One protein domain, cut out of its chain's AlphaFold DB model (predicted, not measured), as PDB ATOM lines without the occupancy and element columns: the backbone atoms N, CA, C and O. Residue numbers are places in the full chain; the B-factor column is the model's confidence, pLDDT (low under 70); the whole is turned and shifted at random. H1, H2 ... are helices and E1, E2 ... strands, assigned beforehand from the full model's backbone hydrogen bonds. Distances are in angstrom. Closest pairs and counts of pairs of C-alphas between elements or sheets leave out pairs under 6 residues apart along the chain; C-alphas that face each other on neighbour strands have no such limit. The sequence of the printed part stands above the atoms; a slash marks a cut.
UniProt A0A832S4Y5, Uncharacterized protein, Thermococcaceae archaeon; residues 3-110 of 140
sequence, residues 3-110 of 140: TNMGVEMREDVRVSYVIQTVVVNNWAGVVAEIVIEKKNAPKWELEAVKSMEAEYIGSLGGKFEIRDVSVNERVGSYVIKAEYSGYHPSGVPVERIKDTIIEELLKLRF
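Overview. This is residues 3 to 110 of the 140 residues of an uncharacterized protein of Thermococcaceae archaeon (UniProt A0A832S4Y5). A long, twisted wall of five strands curls round one helix, H2, which packs on one of its faces; a short helix, H1, sits over that same face near one end, and the other face is bare. This makes two layers in a rod that is compact, with a radius of gyration of the C-alphas of 14.3 A and spans of 50 by 24 by 17 A. The printed part has 108 residues with five named strands and two named helices, in the order E1, E2, E3, H1, E4, E5, H2. The sheet, antiparallel throughout, has the order E1, E2, E3, E5, E4, and the class is mixed, helices and strands.

Arrangement. E1, residues 3 to 10, is an edge strand, and E2, residues 13 to 24, is its antiparallel neighbour, with N 6 and O 17 at 3.1 A. E3, residues 27 to 38, follows with N 18 and O 33 at 2.9 A; E1, E2 and E3 form a meander, each strand the antiparallel neighbour of the one before. H1, residues 43 to 50, leads to the other edge strand, E4, residues 63 to 72. E3, H1 and E4 form a split strand-helix-strand unit with a right-handed crossover: the two strands run the same way with E5, residues 77 to 89, between them. E5 and E4 are a hairpin, with N 70 and O 79 at 2.8 A; E3 and E5 have N 32 and O 84 at 2.8 A. H1 is on the sheet at a height over the sheet of 9.1 A, over E5 and only just not over E4, on which 2 of its 8 C-alphas fall. It runs slantwise to the strands, at 48 degrees to E5 on the local plane. H2, residues 94 to 108, is on the same face; its closest C-alphas to E5 are those of Tyr 84 and Ile 101, 7.4 A apart. H1 and H2 are apart. In both helices every O i to N i+4 pair is within hydrogen-bond range.

Along the chain. E1 begins at C-alpha 3 (11.197, -3.322, -13.557) and bends by 54 degrees at residue 7. E2 is 33.5 A long, E3 33.8 A and E4 27.1 A. E5, 36.7 A, begins at C-alpha 77 (10.791, -1.484, 15.350) and bends by 56 degrees at residue 86. H1 is 10.7 A long; H2, 21.2 A, ends at C-alpha 108 (5.509, 11.228, 5.248).

Size, cuts and confidence. The C-alphas farthest apart, those of Asn 25 and Arg 74, are 50.2 A apart. The printed part has no cut. The link from H1 to E4 is long, 12 residues, and its residues 56 to 57 pair antiparallel with residues 63 to 64 of E4. Mean pLDDT of the printed part is 81.7; residues 53 to 62 and 108 to 110 are under 70.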
ATOM      1  N   THR A   3      11.351  -3.061 -14.991       85.19
ATOM      2  CA  THR A   3      11.197  -3.322 -13.557       85.19
ATOM      3  C   THR A   3      12.552  -3.184 -12.883       85.19
ATOM      4  O   THR A   3      13.499  -3.871 -13.260       85.19
ATOM      5  N   ASN A   4      12.635  -2.303 -11.894       84.75
ATOM      6  CA  ASN A   4      13.806  -2.116 -11.052       84.75
ATOM      7  C   ASN A   4      13.449  -2.553  -9.630       84.75
ATOM      8  O   ASN A   4      12.410  -2.161  -9.107       84.75
ATOM      9  N   MET A   5      14.270  -3.401  -9.022       90.81
ATOM     10  CA  MET A   5      14.057  -3.861  -7.655       90.81
ATOM     11  C   MET A   5      15.362  -3.792  -6.886       90.81
ATOM     12  O   MET A   5      16.431  -4.075  -7.430       90.81
ATOM     13  N   GLY A   6      15.267  -3.448  -5.611       90.50
ATOM     14  CA  GLY A   6      16.447  -3.261  -4.797       90.50
ATOM     15  C   GLY A   6      16.139  -3.192  -3.317       90.50
ATOM     16  O   GLY A   6      14.994  -3.067  -2.883       90.50
ATOM     17  N   VAL A   7      17.214  -3.297  -2.547       91.06
ATOM     18  CA  VAL A   7      17.226  -3.057  -1.110       91.06
ATOM     19  C   VAL A   7      18.384  -2.112  -0.839       91.06
ATOM     20  O   VAL A   7      19.515  -2.404  -1.223       91.06
ATOM     21  N   GLU A   8      18.111  -0.996  -0.177       91.19
ATOM     22  CA  GLU A   8      19.123  -0.015   0.203       91.19
ATOM     23  C   GLU A   8      18.953   0.421   1.660       91.19
ATOM     24  O   GLU A   8      17.871   0.326   2.242       91.19
ATOM     25  N   MET A   9      20.055   0.865   2.262       87.38
ATOM     26  CA  MET A   9      20.041   1.517   3.568       87.38
ATOM     27  C   MET A   9      20.050   3.028   3.344       87.38
ATOM     28  O   MET A   9      20.966   3.550   2.710       87.38
ATOM     29  N   ARG A  10      19.039   3.715   3.871       81.69
ATOM     30  CA  ARG A  10      18.945   5.177   3.942       81.69
ATOM     31  C   ARG A  10      19.057   5.547   5.412       81.69
ATOM     32  O   ARG A  10      18.135   5.282   6.174       81.69
ATOM     33  N   GLU A  11      20.198   6.100   5.810       82.31
ATOM     34  CA  GLU A  11      20.499   6.382   7.219       82.31
ATOM     35  C   GLU A  11      20.339   5.123   8.101       82.31
ATOM     36  O   GLU A  11      21.056   4.139   7.909       82.31
ATOM     37  N   ASP A  12      19.399   5.130   9.048       82.00
ATOM     38  CA  ASP A  12      19.086   4.015   9.946       82.00
ATOM     39  C   ASP A  12      17.897   3.152   9.483       82.00
ATOM     40  O   ASP A  12      17.401   2.291  10.218       82.00
ATOM     41  N   VAL A  13      17.465   3.353   8.239       86.75
ATOM     42  CA  VAL A  13      16.263   2.771   7.654       86.75
ATOM     43  C   VAL A  13      16.631   1.839   6.515       86.75
ATOM     44  O   VAL A  13      17.412   2.183   5.627       86.75
ATOM     45  N   ARG A  14      16.026   0.657   6.496       91.81
ATOM     46  CA  ARG A  14      16.115  -0.262   5.367       91.81
ATOM     47  C   ARG A  14      14.924  -0.036   4.448       91.81
ATOM     48  O   ARG A  14      13.783  -0.160   4.882       91.81
ATOM     49  N   VAL A  15      15.192   0.245   3.181       90.81
ATOM     50  CA  VAL A  15      14.173   0.455   2.155       90.81
ATOM     51  C   VAL A  15      14.276  -0.667   1.134       90.81
ATOM     52  O   VAL A  15      15.327  -0.872   0.531       90.81
ATOM     53  N   SER A  16      13.191  -1.409   0.949       93.88
ATOM     54  CA  SER A  16      13.049  -2.406  -0.114       93.88
ATOM     55  C   SER A  16      12.014  -1.904  -1.107       93.88
ATOM     56  O   SER A  16      10.964  -1.428  -0.685       93.88
ATOM     57  N   TYR A  17      12.287  -1.996  -2.403       91.56
ATOM     58  CA  TYR A  17      11.387  -1.458  -3.419       91.56
ATOM     59  C   TYR A  17      11.315  -2.330  -4.668       91.56
ATOM     60  O   TYR A  17      12.273  -3.016  -5.036       91.56
ATOM     61  N   VAL A  18      10.176  -2.238  -5.347       93.38
ATOM     62  CA  VAL A  18       9.959  -2.712  -6.713       93.38
ATOM     63  C   VAL A  18       9.289  -1.581  -7.479       93.38
ATOM     64  O   VAL A  18       8.189  -1.177  -7.132       93.38
ATOM     65  N   ILE A  19       9.942  -1.072  -8.517       89.50
ATOM     66  CA  ILE A  19       9.455   0.022  -9.358       89.50
ATOM     67  C   ILE A  19       9.228  -0.517 -10.759       89.50
ATOM     68  O   ILE A  19      10.133  -1.061 -11.392       89.50
ATOM     69  N   GLN A  20       8.011  -0.351 -11.252       90.31
ATOM     70  CA  GLN A  20       7.608  -0.674 -12.604       90.31
ATOM     71  C   GLN A  20       7.357   0.613 -13.373       90.31
ATOM     72  O   GLN A  20       6.604   1.479 -12.935       90.31
ATOM     73  N   THR A  21       7.967   0.718 -14.549       86.44
ATOM     74  CA  THR A  21       7.807   1.872 -15.429       86.44
ATOM     75  C   THR A  21       7.301   1.430 -16.797       86.44
ATOM     76  O   THR A  21       7.832   0.502 -17.427       86.44
ATOM     77  N   VAL A  22       6.271   2.117 -17.281       85.56
ATOM     78  CA  VAL A  22       5.683   1.943 -18.609       85.56
ATOM     79  C   VAL A  22       5.726   3.284 -19.326       85.56
ATOM     80  O   VAL A  22       5.099   4.244 -18.896       85.56
ATOM     81  N   VAL A  23       6.468   3.349 -20.430       82.38
ATOM     82  CA  VAL A  23       6.518   4.549 -21.271       82.38
ATOM     83  C   VAL A  23       5.316   4.546 -22.213       82.38
ATOM     84  O   VAL A  23       5.087   3.565 -22.922       82.38
ATOM     85  N   VAL A  24       4.553   5.635 -22.204       79.94
ATOM     86  CA  VAL A  24       3.404   5.895 -23.071       79.94
ATOM     87  C   VAL A  24       3.592   7.288 -23.673       79.94
ATOM     88  O   VAL A  24       3.462   8.293 -22.976       79.94
ATOM     89  N   ASN A  25       3.893   7.355 -24.972       84.19
ATOM     90  CA  ASN A  25       4.281   8.596 -25.657       84.19
ATOM     91  C   ASN A  25       5.445   9.294 -24.921       84.19
ATOM     92  O   ASN A  25       6.454   8.654 -24.637       84.19
ATOM     93  N   ASN A  26       5.276  10.574 -24.574       83.69
ATOM     94  CA  ASN A  26       6.274  11.398 -23.887       83.69
ATOM     95  C   ASN A  26       6.191  11.307 -22.348       83.69
ATOM     96  O   ASN A  26       6.719  12.165 -21.640       83.69
ATOM     97  N   TRP A  27       5.506  10.293 -21.814       83.25
ATOM     98  CA  TRP A  27       5.315  10.098 -20.377       83.25
ATOM     99  C   TRP A  27       5.725   8.692 -19.949       83.25
ATOM    100  O   TRP A  27       5.591   7.722 -20.692       83.25
ATOM    101  N   ALA A  28       6.197   8.572 -18.719       82.25
ATOM    102  CA  ALA A  28       6.501   7.337 -18.028       82.25
ATOM    103  C   ALA A  28       5.507   7.173 -16.873       82.25
ATOM    104  O   ALA A  28       5.585   7.880 -15.870       82.25
ATOM    105  N   GLY A  29       4.557   6.250 -17.022       86.25
ATOM    106  CA  GLY A  29       3.714   5.799 -15.920       86.25
ATOM    107  C   GLY A  29       4.535   4.917 -14.985       86.25
ATOM    108  O   GLY A  29       5.209   3.990 -15.440       86.25
ATOM    109  N   VAL A  30       4.498   5.214 -13.692       88.44
ATOM    110  CA  VAL A  30       5.296   4.553 -12.660       88.44
ATOM    111  C   VAL A  30       4.368   3.983 -11.604       88.44
ATOM    112  O   VAL A  30       3.506   4.692 -11.094       88.44
ATOM    113  N   VAL A  31       4.579   2.717 -11.259       90.56
ATOM    114  CA  VAL A  31       3.988   2.073 -10.085       90.56
ATOM    115  C   VAL A  31       5.131   1.531  -9.242       90.56
ATOM    116  O   VAL A  31       6.013   0.862  -9.777       90.56
ATOM    117  N   ALA A  32       5.150   1.827  -7.949       90.50
ATOM    118  CA  ALA A  32       6.167   1.325  -7.039       90.50
ATOM    119  C   ALA A  32       5.549   0.706  -5.792       90.50
ATOM    120  O   ALA A  32       4.688   1.307  -5.165       90.50
ATOM    121  N   GLU A  33       6.040  -0.460  -5.397       92.62
ATOM    122  CA  GLU A  33       5.803  -1.032  -4.074       92.62
ATOM    123  C   GLU A  33       7.041  -0.785  -3.220       92.62
ATOM    124  O   GLU A  33       8.162  -1.078  -3.646       92.62
ATOM    125  N   ILE A  34       6.856  -0.231  -2.023       90.81
ATOM    126  CA  ILE A  34       7.948   0.154  -1.131       90.81
ATOM    127  C   ILE A  34       7.675  -0.368   0.272       90.81
ATOM    128  O   ILE A  34       6.582  -0.226   0.815       90.81
ATOM    129  N   VAL A  35       8.706  -0.947   0.874       91.69
ATOM    130  CA  VAL A  35       8.716  -1.393   2.261       91.69
ATOM    131  C   VAL A  35       9.834  -0.676   3.000       91.69
ATOM    132  O   VAL A  35      11.005  -0.795   2.638       91.69
ATOM    133  N   ILE A  36       9.468   0.044   4.051       90.31
ATOM    134  CA  ILE A  36      10.386   0.732   4.951       90.31
ATOM    135  C   ILE A  36      10.443  -0.043   6.260       90.31
ATOM    136  O   ILE A  36       9.416  -0.253   6.897       90.31
ATOM    137  N   GLU A  37      11.639  -0.431   6.687       92.44
ATOM    138  CA  GLU A  37      11.875  -1.093   7.965       92.44
ATOM    139  C   GLU A  37      12.872  -0.288   8.799       92.44
ATOM    140  O   GLU A  37      13.956   0.063   8.327       92.44
ATOM    141  N   LYS A  38      12.556  -0.069  10.074       90.88
ATOM    142  CA  LYS A  38      13.500   0.510  11.034       90.88
ATOM    143  C   LYS A  38      13.509  -0.285  12.326       90.88
ATOM    144  O   LYS A  38      12.473  -0.762  12.786       90.88
ATOM    145  N   LYS A  39      14.694  -0.420  12.921       91.19
ATOM    146  CA  LYS A  39      14.912  -1.048  14.232       91.19
ATOM    147  C   LYS A  39      15.430  -0.012  15.221       91.19
ATOM    148  O   LYS A  39      16.158   0.889  14.824       91.19
ATOM    149  N   ASN A  40      15.120  -0.196  16.502       88.56
ATOM    150  CA  ASN A  40      15.517   0.706  17.587       88.56
ATOM    151  C   ASN A  40      15.050   2.165  17.388       88.56
ATOM    152  O   ASN A  40      15.733   3.099  17.801       88.56
ATOM    153  N   ALA A  41      13.895   2.364  16.755       85.25
ATOM    154  CA  ALA A  41      13.260   3.660  16.614       85.25
ATOM    155  C   ALA A  41      12.858   4.227  17.991       85.25
ATOM    156  O   ALA A  41      12.388   3.484  18.866       85.25
ATOM    157  N   PRO A  42      13.034   5.540  18.205       83.19
ATOM    158  CA  PRO A  42      12.605   6.200  19.427       83.19
ATOM    159  C   PRO A  42      11.076   6.175  19.552       83.19
ATOM    160  O   PRO A  42      10.352   6.114  18.561       83.19
ATOM    161  N   LYS A  43      10.571   6.267  20.788       79.69
ATOM    162  CA  LYS A  43       9.126   6.177  21.065       79.69
ATOM    163  C   LYS A  43       8.287   7.170  20.263       79.69
ATOM    164  O   LYS A  43       7.244   6.784  19.762       79.69
ATOM    165  N   TRP A  44       8.750   8.412  20.115       79.94
ATOM    166  CA  TRP A  44       8.023   9.438  19.361       79.94
ATOM    167  C   TRP A  44       7.833   9.054  17.883       79.94
ATOM    168  O   TRP A  44       6.780   9.323  17.320       79.94
ATOM    169  N   GLU A  45       8.810   8.373  17.273       79.88
ATOM    170  CA  GLU A  45       8.726   7.927  15.877       79.88
ATOM    171  C   GLU A  45       7.758   6.747  15.746       79.88
ATOM    172  O   GLU A  45       6.985   6.683  14.798       79.88
ATOM    173  N   LEU A  46       7.741   5.838  16.729       81.38
ATOM    174  CA  LEU A  46       6.764   4.746  16.771       81.38
ATOM    175  C   LEU A  46       5.327   5.278  16.872       81.38
ATOM    176  O   LEU A  46       4.450   4.746  16.204       81.38
ATOM    177  N   GLU A  47       5.089   6.320  17.675       79.31
ATOM    178  CA  GLU A  47       3.772   6.967  17.774       79.31
ATOM    179  C   GLU A  47       3.379   7.684  16.474       79.31
ATOM    180  O   GLU A  47       2.247   7.536  16.024       79.31
ATOM    181  N   ALA A  48       4.315   8.391  15.828       77.00
ATOM    182  CA  ALA A  48       4.070   9.037  14.535       77.00
ATOM    183  C   ALA A  48       3.734   8.021  13.432       77.00
ATOM    184  O   ALA A  48       2.845   8.246  12.619       77.00
ATOM    185  N   VAL A  49       4.405   6.867  13.421       78.31
ATOM    186  CA  VAL A  49       4.135   5.813  12.437       78.31
ATOM    187  C   VAL A  49       2.790   5.132  12.693       78.31
ATOM    188  O   VAL A  49       2.090   4.804  11.742       78.31
ATOM    189  N   LYS A  50       2.373   4.956  13.953       76.31
ATOM    190  CA  LYS A  50       1.050   4.392  14.273       76.31
ATOM    191  C   LYS A  50      -0.113   5.242  13.767       76.31
ATOM    192  O   LYS A  50      -1.167   4.681  13.495       76.31
ATOM    193  N   SER A  51       0.055   6.561  13.687       70.19
ATOM    194  CA  SER A  51      -0.985   7.473  13.200       70.19
ATOM    195  C   SER A  51      -1.011   7.608  11.675       70.19
ATOM    196  O   SER A  51      -1.860   8.326  11.147       70.19
ATOM    197  N   MET A  52      -0.123   6.907  10.956       71.88
ATOM    198  CA  MET A  52      -0.161   6.828   9.498       71.88
ATOM    199  C   MET A  52      -1.349   5.971   9.053       71.88
ATOM    200  O   MET A  52      -1.227   4.764   8.843       71.88
ATOM    201  N   GLU A  53      -2.502   6.605   8.879       57.78
ATOM    202  CA  GLU A  53      -3.677   5.987   8.279       57.78
ATOM    203  C   GLU A  53      -4.038   6.706   6.970       57.78
ATOM    204  O   GLU A  53      -4.300   7.906   6.949       57.78
ATOM    205  N   ALA A  54      -4.104   5.921   5.889       59.84
ATOM    206  CA  ALA A  54      -4.697   6.251   4.592       59.84
ATOM    207  C   ALA A  54      -3.932   7.191   3.631       59.84
ATOM    208  O   ALA A  54      -2.912   7.802   3.934       59.84
ATOM    209  N   GLU A  55      -4.426   7.154   2.391       52.25
ATOM    210  CA  GLU A  55      -3.848   7.656   1.142       52.25
ATOM    211  C   GLU A  55      -3.299   9.090   1.228       52.25
ATOM    212  O   GLU A  55      -3.973  10.011   1.685       52.25
ATOM    213  N   TYR A  56      -2.095   9.291   0.697       59.56
ATOM    214  CA  TYR A  56      -1.438  10.587   0.584       59.56
ATOM    215  C   TYR A  56      -1.191  10.932  -0.885       59.56
ATOM    216  O   TYR A  56      -0.691  10.119  -1.655       59.56
ATOM    217  N   ILE A  57      -1.500  12.158  -1.294       51.56
ATOM    218  CA  ILE A  57      -1.133  12.652  -2.624       51.56
ATOM    219  C   ILE A  57       0.241  13.324  -2.502       51.56
ATOM    220  O   ILE A  57       0.378  14.336  -1.819       51.56
ATOM    221  N   GLY A  58       1.254  12.729  -3.135       54.44
ATOM    222  CA  GLY A  58       2.619  13.247  -3.215       54.44
ATOM    223  C   GLY A  58       2.721  14.544  -4.008       54.44
ATOM    224  O   GLY A  58       1.862  14.864  -4.831       54.44
ATOM    225  N   SER A  59       3.804  15.289  -3.778       50.22
ATOM    226  CA  SER A  59       4.056  16.603  -4.392       50.22
ATOM    227  C   SER A  59       4.208  16.535  -5.916       50.22
ATOM    228  O   SER A  59       4.036  17.538  -6.599       50.22
ATOM    229  N   LEU A  60       4.482  15.350  -6.467       53.50
ATOM    230  CA  LEU A  60       4.705  15.123  -7.901       53.50
ATOM    231  C   LEU A  60       3.435  14.736  -8.670       53.50
ATOM    232  O   LEU A  60       3.516  14.184  -9.765       53.50
ATOM    233  N   GLY A  61       2.253  14.924  -8.076       57.75
ATOM    234  CA  GLY A  61       0.988  14.462  -8.658       57.75
ATOM    235  C   GLY A  61       0.828  12.935  -8.658       57.75
ATOM    236  O   GLY A  61      -0.119  12.415  -9.248       57.75
ATOM    237  N   GLY A  62       1.741  12.217  -7.998       69.06
ATOM    238  CA  GLY A  62       1.636  10.785  -7.750       69.06
ATOM    239  C   GLY A  62       0.873  10.494  -6.460       69.06
ATOM    240  O   GLY A  62       0.976  11.223  -5.477       69.06
ATOM    241  N   LYS A  63       0.097   9.418  -6.455       79.12
ATOM    242  CA  LYS A  63      -0.647   8.940  -5.295       79.12
ATOM    243  C   LYS A  63       0.200   7.928  -4.532       79.12
ATOM    244  O   LYS A  63       0.584   6.905  -5.095       79.12
ATOM    245  N   PHE A  64       0.444   8.206  -3.257       81.44
ATOM    246  CA  PHE A  64       0.924   7.241  -2.278       81.44
ATOM    247  C   PHE A  64      -0.248   6.626  -1.524       81.44
ATOM    248  O   PHE A  64      -1.144   7.310  -1.037       81.44
ATOM    249  N   GLU A  65      -0.218   5.317  -1.361       83.62
ATOM    250  CA  GLU A  65      -1.167   4.578  -0.551       83.62
ATOM    251  C   GLU A  65      -0.393   3.760   0.478       83.62
ATOM    252  O   GLU A  65       0.361   2.854   0.126       83.62
ATOM    253  N   ILE A  66      -0.569   4.077   1.761       84.75
ATOM    254  CA  ILE A  66      -0.044   3.243   2.842       84.75
ATOM    255  C   ILE A  66      -0.934   2.003   2.943       84.75
ATOM    256  O   ILE A  66      -2.103   2.093   3.310       84.75
ATOM    257  N   ARG A  67      -0.380   0.845   2.583       85.62
ATOM    258  CA  ARG A  67      -1.090  -0.440   2.540       85.62
ATOM    259  C   ARG A  67      -1.133  -1.116   3.905       85.62
ATOM    260  O   ARG A  67      -2.099  -1.805   4.215       85.62
ATOM    261  N   ASP A  68      -0.059  -0.985   4.678       87.50
ATOM    262  CA  ASP A  68       0.106  -1.680   5.953       87.50
ATOM    263  C   ASP A  68       1.158  -0.981   6.813       87.50
ATOM    264  O   ASP A  68       2.206  -0.562   6.313       87.50
ATOM    265  N   VAL A  69       0.903  -0.904   8.115       87.00
ATOM    266  CA  VAL A  69       1.848  -0.392   9.107       87.00
ATOM    267  C   VAL A  69       1.886  -1.364  10.275       87.00
ATOM    268  O   VAL A  69       0.880  -1.640  10.921       87.00
ATOM    269  N   SER A  70       3.075  -1.879  10.572       89.62
ATOM    270  CA  SER A  70       3.305  -2.795  11.681       89.62
ATOM    271  C   SER A  70       4.314  -2.197  12.643       89.62
ATOM    272  O   SER A  70       5.421  -1.847  12.243       89.62
ATOM    273  N   VAL A  71       3.953  -2.106  13.921       89.69
ATOM    274  CA  VAL A  71       4.799  -1.532  14.972       89.69
ATOM    275  C   VAL A  71       5.020  -2.562  16.075       89.69
ATOM    276  O   VAL A  71       4.087  -3.194  16.560       89.69
ATOM    277  N   ASN A  72       6.272  -2.726  16.495       90.38
ATOM    278  CA  ASN A  72       6.679  -3.557  17.618       90.38
ATOM    279  C   ASN A  72       7.381  -2.692  18.667       90.38
ATOM    280  O   ASN A  72       8.588  -2.451  18.612       90.38
ATOM    281  N   GLU A  73       6.607  -2.251  19.653       86.38
ATOM    282  CA  GLU A  73       7.074  -1.377  20.731       86.38
ATOM    283  C   GLU A  73       8.156  -2.012  21.607       86.38
ATOM    284  O   GLU A  73       9.022  -1.312  22.126       86.38
ATOM    285  N   ARG A  74       8.137  -3.342  21.770       87.44
ATOM    286  CA  ARG A  74       9.056  -4.042  22.675       87.44
ATOM    287  C   ARG A  74      10.511  -3.917  22.229       87.44
ATOM    288  O   ARG A  74      11.399  -3.837  23.071       87.44
ATOM    289  N   VAL A  75      10.743  -3.947  20.920       89.38
ATOM    290  CA  VAL A  75      12.080  -3.813  20.309       89.38
ATOM    291  C   VAL A  75      12.260  -2.472  19.596       89.38
ATOM    292  O   VAL A  75      13.291  -2.244  18.970       89.38
ATOM    293  N   GLY A  76      11.254  -1.596  19.671       88.00
ATOM    294  CA  GLY A  76      11.222  -0.314  18.981       88.00
ATOM    295  C   GLY A  76      11.421  -0.455  17.476       88.00
ATOM    296  O   GLY A  76      12.296   0.185  16.915       88.00
ATOM    297  N   SER A  77      10.681  -1.332  16.806       92.75
ATOM    298  CA  SER A  77      10.791  -1.484  15.350       92.75
ATOM    299  C   SER A  77       9.464  -1.241  14.666       92.75
ATOM    300  O   SER A  77       8.422  -1.545  15.241       92.75
ATOM    301  N   TYR A  78       9.498  -0.791  13.419       90.31
ATOM    302  CA  TYR A  78       8.309  -0.745  12.580       90.31
ATOM    303  C   TYR A  78       8.611  -1.182  11.149       90.31
ATOM    304  O   TYR A  78       9.764  -1.196  10.708       90.31
ATOM    305  N   VAL A  79       7.537  -1.524  10.445       92.00
ATOM    306  CA  VAL A  79       7.502  -1.808   9.016       92.00
ATOM    307  C   VAL A  79       6.345  -1.023   8.406       92.00
ATOM    308  O   VAL A  79       5.215  -1.167   8.861       92.00
ATOM    309  N   ILE A  80       6.618  -0.219   7.383       89.25
ATOM    310  CA  ILE A  80       5.608   0.496   6.592       89.25
ATOM    311  C   ILE A  80       5.630  -0.096   5.190       89.25
ATOM    312  O   ILE A  80       6.695  -0.178   4.577       89.25
ATOM    313  N   LYS A  81       4.470  -0.494   4.674       90.38
ATOM    314  CA  LYS A  81       4.292  -0.884   3.276       90.38
ATOM    315  C   LYS A  81       3.467   0.178   2.576       90.38
ATOM    316  O   LYS A  81       2.375   0.514   3.031       90.38
ATOM    317  N   ALA A  82       3.978   0.671   1.462       88.75
ATOM    318  CA  ALA A  82       3.344   1.700   0.667       88.75
ATOM    319  C   ALA A  82       3.364   1.331  -0.814       88.75
ATOM    320  O   ALA A  82       4.265   0.643  -1.292       88.75
ATOM    321  N   GLU A  83       2.373   1.828  -1.533       90.75
ATOM    322  CA  GLU A  83       2.321   1.815  -2.983       90.75
ATOM    323  C   GLU A  83       2.370   3.253  -3.489       90.75
ATOM    324  O   GLU A  83       1.744   4.139  -2.916       90.75
ATOM    325  N   TYR A  84       3.113   3.493  -4.557       88.62
ATOM    326  CA  TYR A  84       3.131   4.751  -5.280       88.62
ATOM    327  C   TYR A  84       2.635   4.520  -6.701       88.62
ATOM    328  O   TYR A  84       3.032   3.553  -7.347       88.62
ATOM    329  N   SER A  85       1.829   5.440  -7.216       88.94
ATOM    330  CA  SER A  85       1.458   5.496  -8.628       88.94
ATOM    331  C   SER A  85       1.535   6.932  -9.142       88.94
ATOM    332  O   SER A  85       1.013   7.844  -8.509       88.94
ATOM    333  N   GLY A  86       2.183   7.167 -10.280       86.19
ATOM    334  CA  GLY A  86       2.361   8.523 -10.808       86.19
ATOM    335  C   GLY A  86       2.856   8.561 -12.248       86.19
ATOM    336  O   GLY A  86       3.141   7.524 -12.848       86.19
ATOM    337  N   TYR A  87       2.958   9.767 -12.802       83.50
ATOM    338  CA  TYR A  87       3.453  10.005 -14.157       83.50
ATOM    339  C   TYR A  87       4.646  10.955 -14.129       83.50
ATOM    340  O   TYR A  87       4.611  11.981 -13.460       83.50
ATOM    341  N   HIS A  88       5.680  10.612 -14.891       81.69
ATOM    342  CA  HIS A  88       6.911  11.392 -15.033       81.69
ATOM    343  C   HIS A  88       7.186  11.669 -16.515       81.69
ATOM    344  O   HIS A  88       6.795  10.850 -17.350       81.69
ATOM    345  N   PRO A  89       7.855  12.770 -16.890       81.56
ATOM    346  CA  PRO A  89       8.293  12.978 -18.269       81.56
ATOM    347  C   PRO A  89       9.172  11.823 -18.776       81.56
ATOM    348  O   PRO A  89      10.034  11.309 -18.057       81.56
ATOM    349  N   SER A  90       8.975  11.398 -20.027       70.94
ATOM    350  CA  SER A  90       9.829  10.379 -20.645       70.94
ATOM    351  C   SER A  90      11.254  10.919 -20.788       70.94
ATOM    352  O   SER A  90      11.466  11.914 -21.474       70.94
ATOM    353  N   GLY A  91      12.229  10.272 -20.150       72.94
ATOM    354  CA  GLY A  91      13.632  10.707 -20.148       72.94
ATOM    355  C   GLY A  91      14.201  10.923 -18.747       72.94
ATOM    356  O   GLY A  91      15.418  10.912 -18.582       72.94
ATOM    357  N   VAL A  92      13.345  11.025 -17.725       76.56
ATOM    358  CA  VAL A  92      13.795  10.987 -16.330       76.56
ATOM    359  C   VAL A  92      14.350   9.586 -16.022       76.56
ATOM    360  O   VAL A  92      13.637   8.596 -16.216       76.56
ATOM    361  N   PRO A  93      15.604   9.464 -15.545       81.94
ATOM    362  CA  PRO A  93      16.167   8.178 -15.145       81.94
ATOM    363  C   PRO A  93      15.349   7.525 -14.029       81.94
ATOM    364  O   PRO A  93      14.925   8.198 -13.086       81.94
ATOM    365  N   VAL A  94      15.173   6.203 -14.098       79.62
ATOM    366  CA  VAL A  94      14.422   5.430 -13.091       79.62
ATOM    367  C   VAL A  94      15.036   5.598 -11.700       79.62
ATOM    368  O   VAL A  94      14.315   5.621 -10.708       79.62
ATOM    369  N   GLU A  95      16.352   5.784 -11.621       80.88
ATOM    370  CA  GLU A  95      17.080   6.045 -10.382       80.88
ATOM    371  C   GLU A  95      16.640   7.356  -9.720       80.88
ATOM    372  O   GLU A  95      16.434   7.371  -8.510       80.88
ATOM    373  N   ARG A  96      16.418   8.425 -10.503       82.19
ATOM    374  CA  ARG A  96      15.906   9.697  -9.969       82.19
ATOM    375  C   ARG A  96      14.468   9.551  -9.489       82.19
ATOM    376  O   ARG A  96      14.164   9.972  -8.383       82.19
ATOM    377  N   ILE A  97      13.616   8.898 -10.284       80.00
ATOM    378  CA  ILE A  97      12.224   8.604  -9.907       80.00
ATOM    379  C   ILE A  97      12.195   7.841  -8.576       80.00
ATOM    380  O   ILE A  97      11.462   8.207  -7.663       80.00
ATOM    381  N   LYS A  98      13.029   6.803  -8.446       84.19
ATOM    382  CA  LYS A  98      13.187   6.018  -7.218       84.19
ATOM    383  C   LYS A  98      13.571   6.903  -6.031       84.19
ATOM    384  O   LYS A  98      12.909   6.827  -4.999       84.19
ATOM    385  N   ASP A  99      14.628   7.703  -6.169       83.75
ATOM    386  CA  ASP A  99      15.119   8.560  -5.087       83.75
ATOM    387  C   ASP A  99      14.020   9.507  -4.597       83.75
ATOM    388  O   ASP A  99      13.774   9.585  -3.396       83.75
ATOM    389  N   THR A 100      13.276  10.124  -5.518       82.31
ATOM    390  CA  THR A 100      12.198  11.038  -5.143       82.31
ATOM    391  C   THR A 100      11.041  10.330  -4.438       82.31
ATOM    392  O   THR A 100      10.564  10.817  -3.414       82.31
ATOM    393  N   ILE A 101      10.613   9.154  -4.918       81.69
ATOM    394  CA  ILE A 101       9.525   8.398  -4.274       81.69
ATOM    395  C   ILE A 101       9.922   7.994  -2.841       81.69
ATOM    396  O   ILE A 101       9.122   8.110  -1.911       81.69
ATOM    397  N   ILE A 102      11.161   7.526  -2.649       82.00
ATOM    398  CA  ILE A 102      11.669   7.124  -1.330       82.00
ATOM    399  C   ILE A 102      11.739   8.330  -0.386       82.00
ATOM    400  O   ILE A 102      11.317   8.223   0.765       82.00
ATOM    401  N   GLU A 103      12.241   9.472  -0.853       81.19
ATOM    402  CA  GLU A 103      12.327  10.696  -0.052       81.19
ATOM    403  C   GLU A 103      10.950  11.217   0.371       81.19
ATOM    404  O   GLU A 103      10.765  11.568   1.537       81.19
ATOM    405  N   GLU A 104       9.964  11.226  -0.529       77.56
ATOM    406  CA  GLU A 104       8.594  11.621  -0.188       77.56
ATOM    407  C   GLU A 104       7.984  10.689   0.868       77.56
ATOM    408  O   GLU A 104       7.391  11.162   1.841       77.56
ATOM    409  N   LEU A 105       8.190   9.374   0.743       77.12
ATOM    410  CA  LEU A 105       7.703   8.407   1.725       77.12
ATOM    411  C   LEU A 105       8.391   8.561   3.093       77.12
ATOM    412  O   LEU A 105       7.740   8.464   4.136       77.12
ATOM    413  N   LEU A 106       9.695   8.846   3.110       77.19
ATOM    414  CA  LEU A 106      10.430   9.128   4.345       77.19
ATOM    415  C   LEU A 106       9.992  10.442   5.000       77.19
ATOM    416  O   LEU A 106       9.957  10.513   6.226       77.19
ATOM    417  N   LYS A 107       9.622  11.465   4.221       75.25
ATOM    418  CA  LYS A 107       9.028  12.703   4.752       75.25
ATOM    419  C   LYS A 107       7.651  12.438   5.363       75.25
ATOM    420  O   LYS A 107       7.349  12.962   6.435       75.25
ATOM    421  N   LEU A 108       6.834  11.591   4.732       68.06
ATOM    422  CA  LEU A 108       5.509  11.228   5.248       68.06
ATOM    423  C   LEU A 108       5.554  10.562   6.611       68.06
ATOM    424  O   LEU A 108       4.704  10.850   7.447       68.06
ATOM    425  N   ARG A 109       6.574   9.735   6.857       63.56
ATOM    426  CA  ARG A 109       6.821   9.107   8.161       63.56
ATOM    427  C   ARG A 109       6.809  10.108   9.325       63.56
ATOM    428  O   ARG A 109       6.486   9.738  10.448       63.56
ATOM    429  N   PHE A 110       7.190  11.357   9.070       59.97
ATOM    430  CA  PHE A 110       7.315  12.395  10.091       59.97
ATOM    431  C   PHE A 110       6.162  13.399  10.104       59.97
ATOM    432  O   PHE A 110       6.133  14.273  10.969       59.97
TER     433      PHE A 110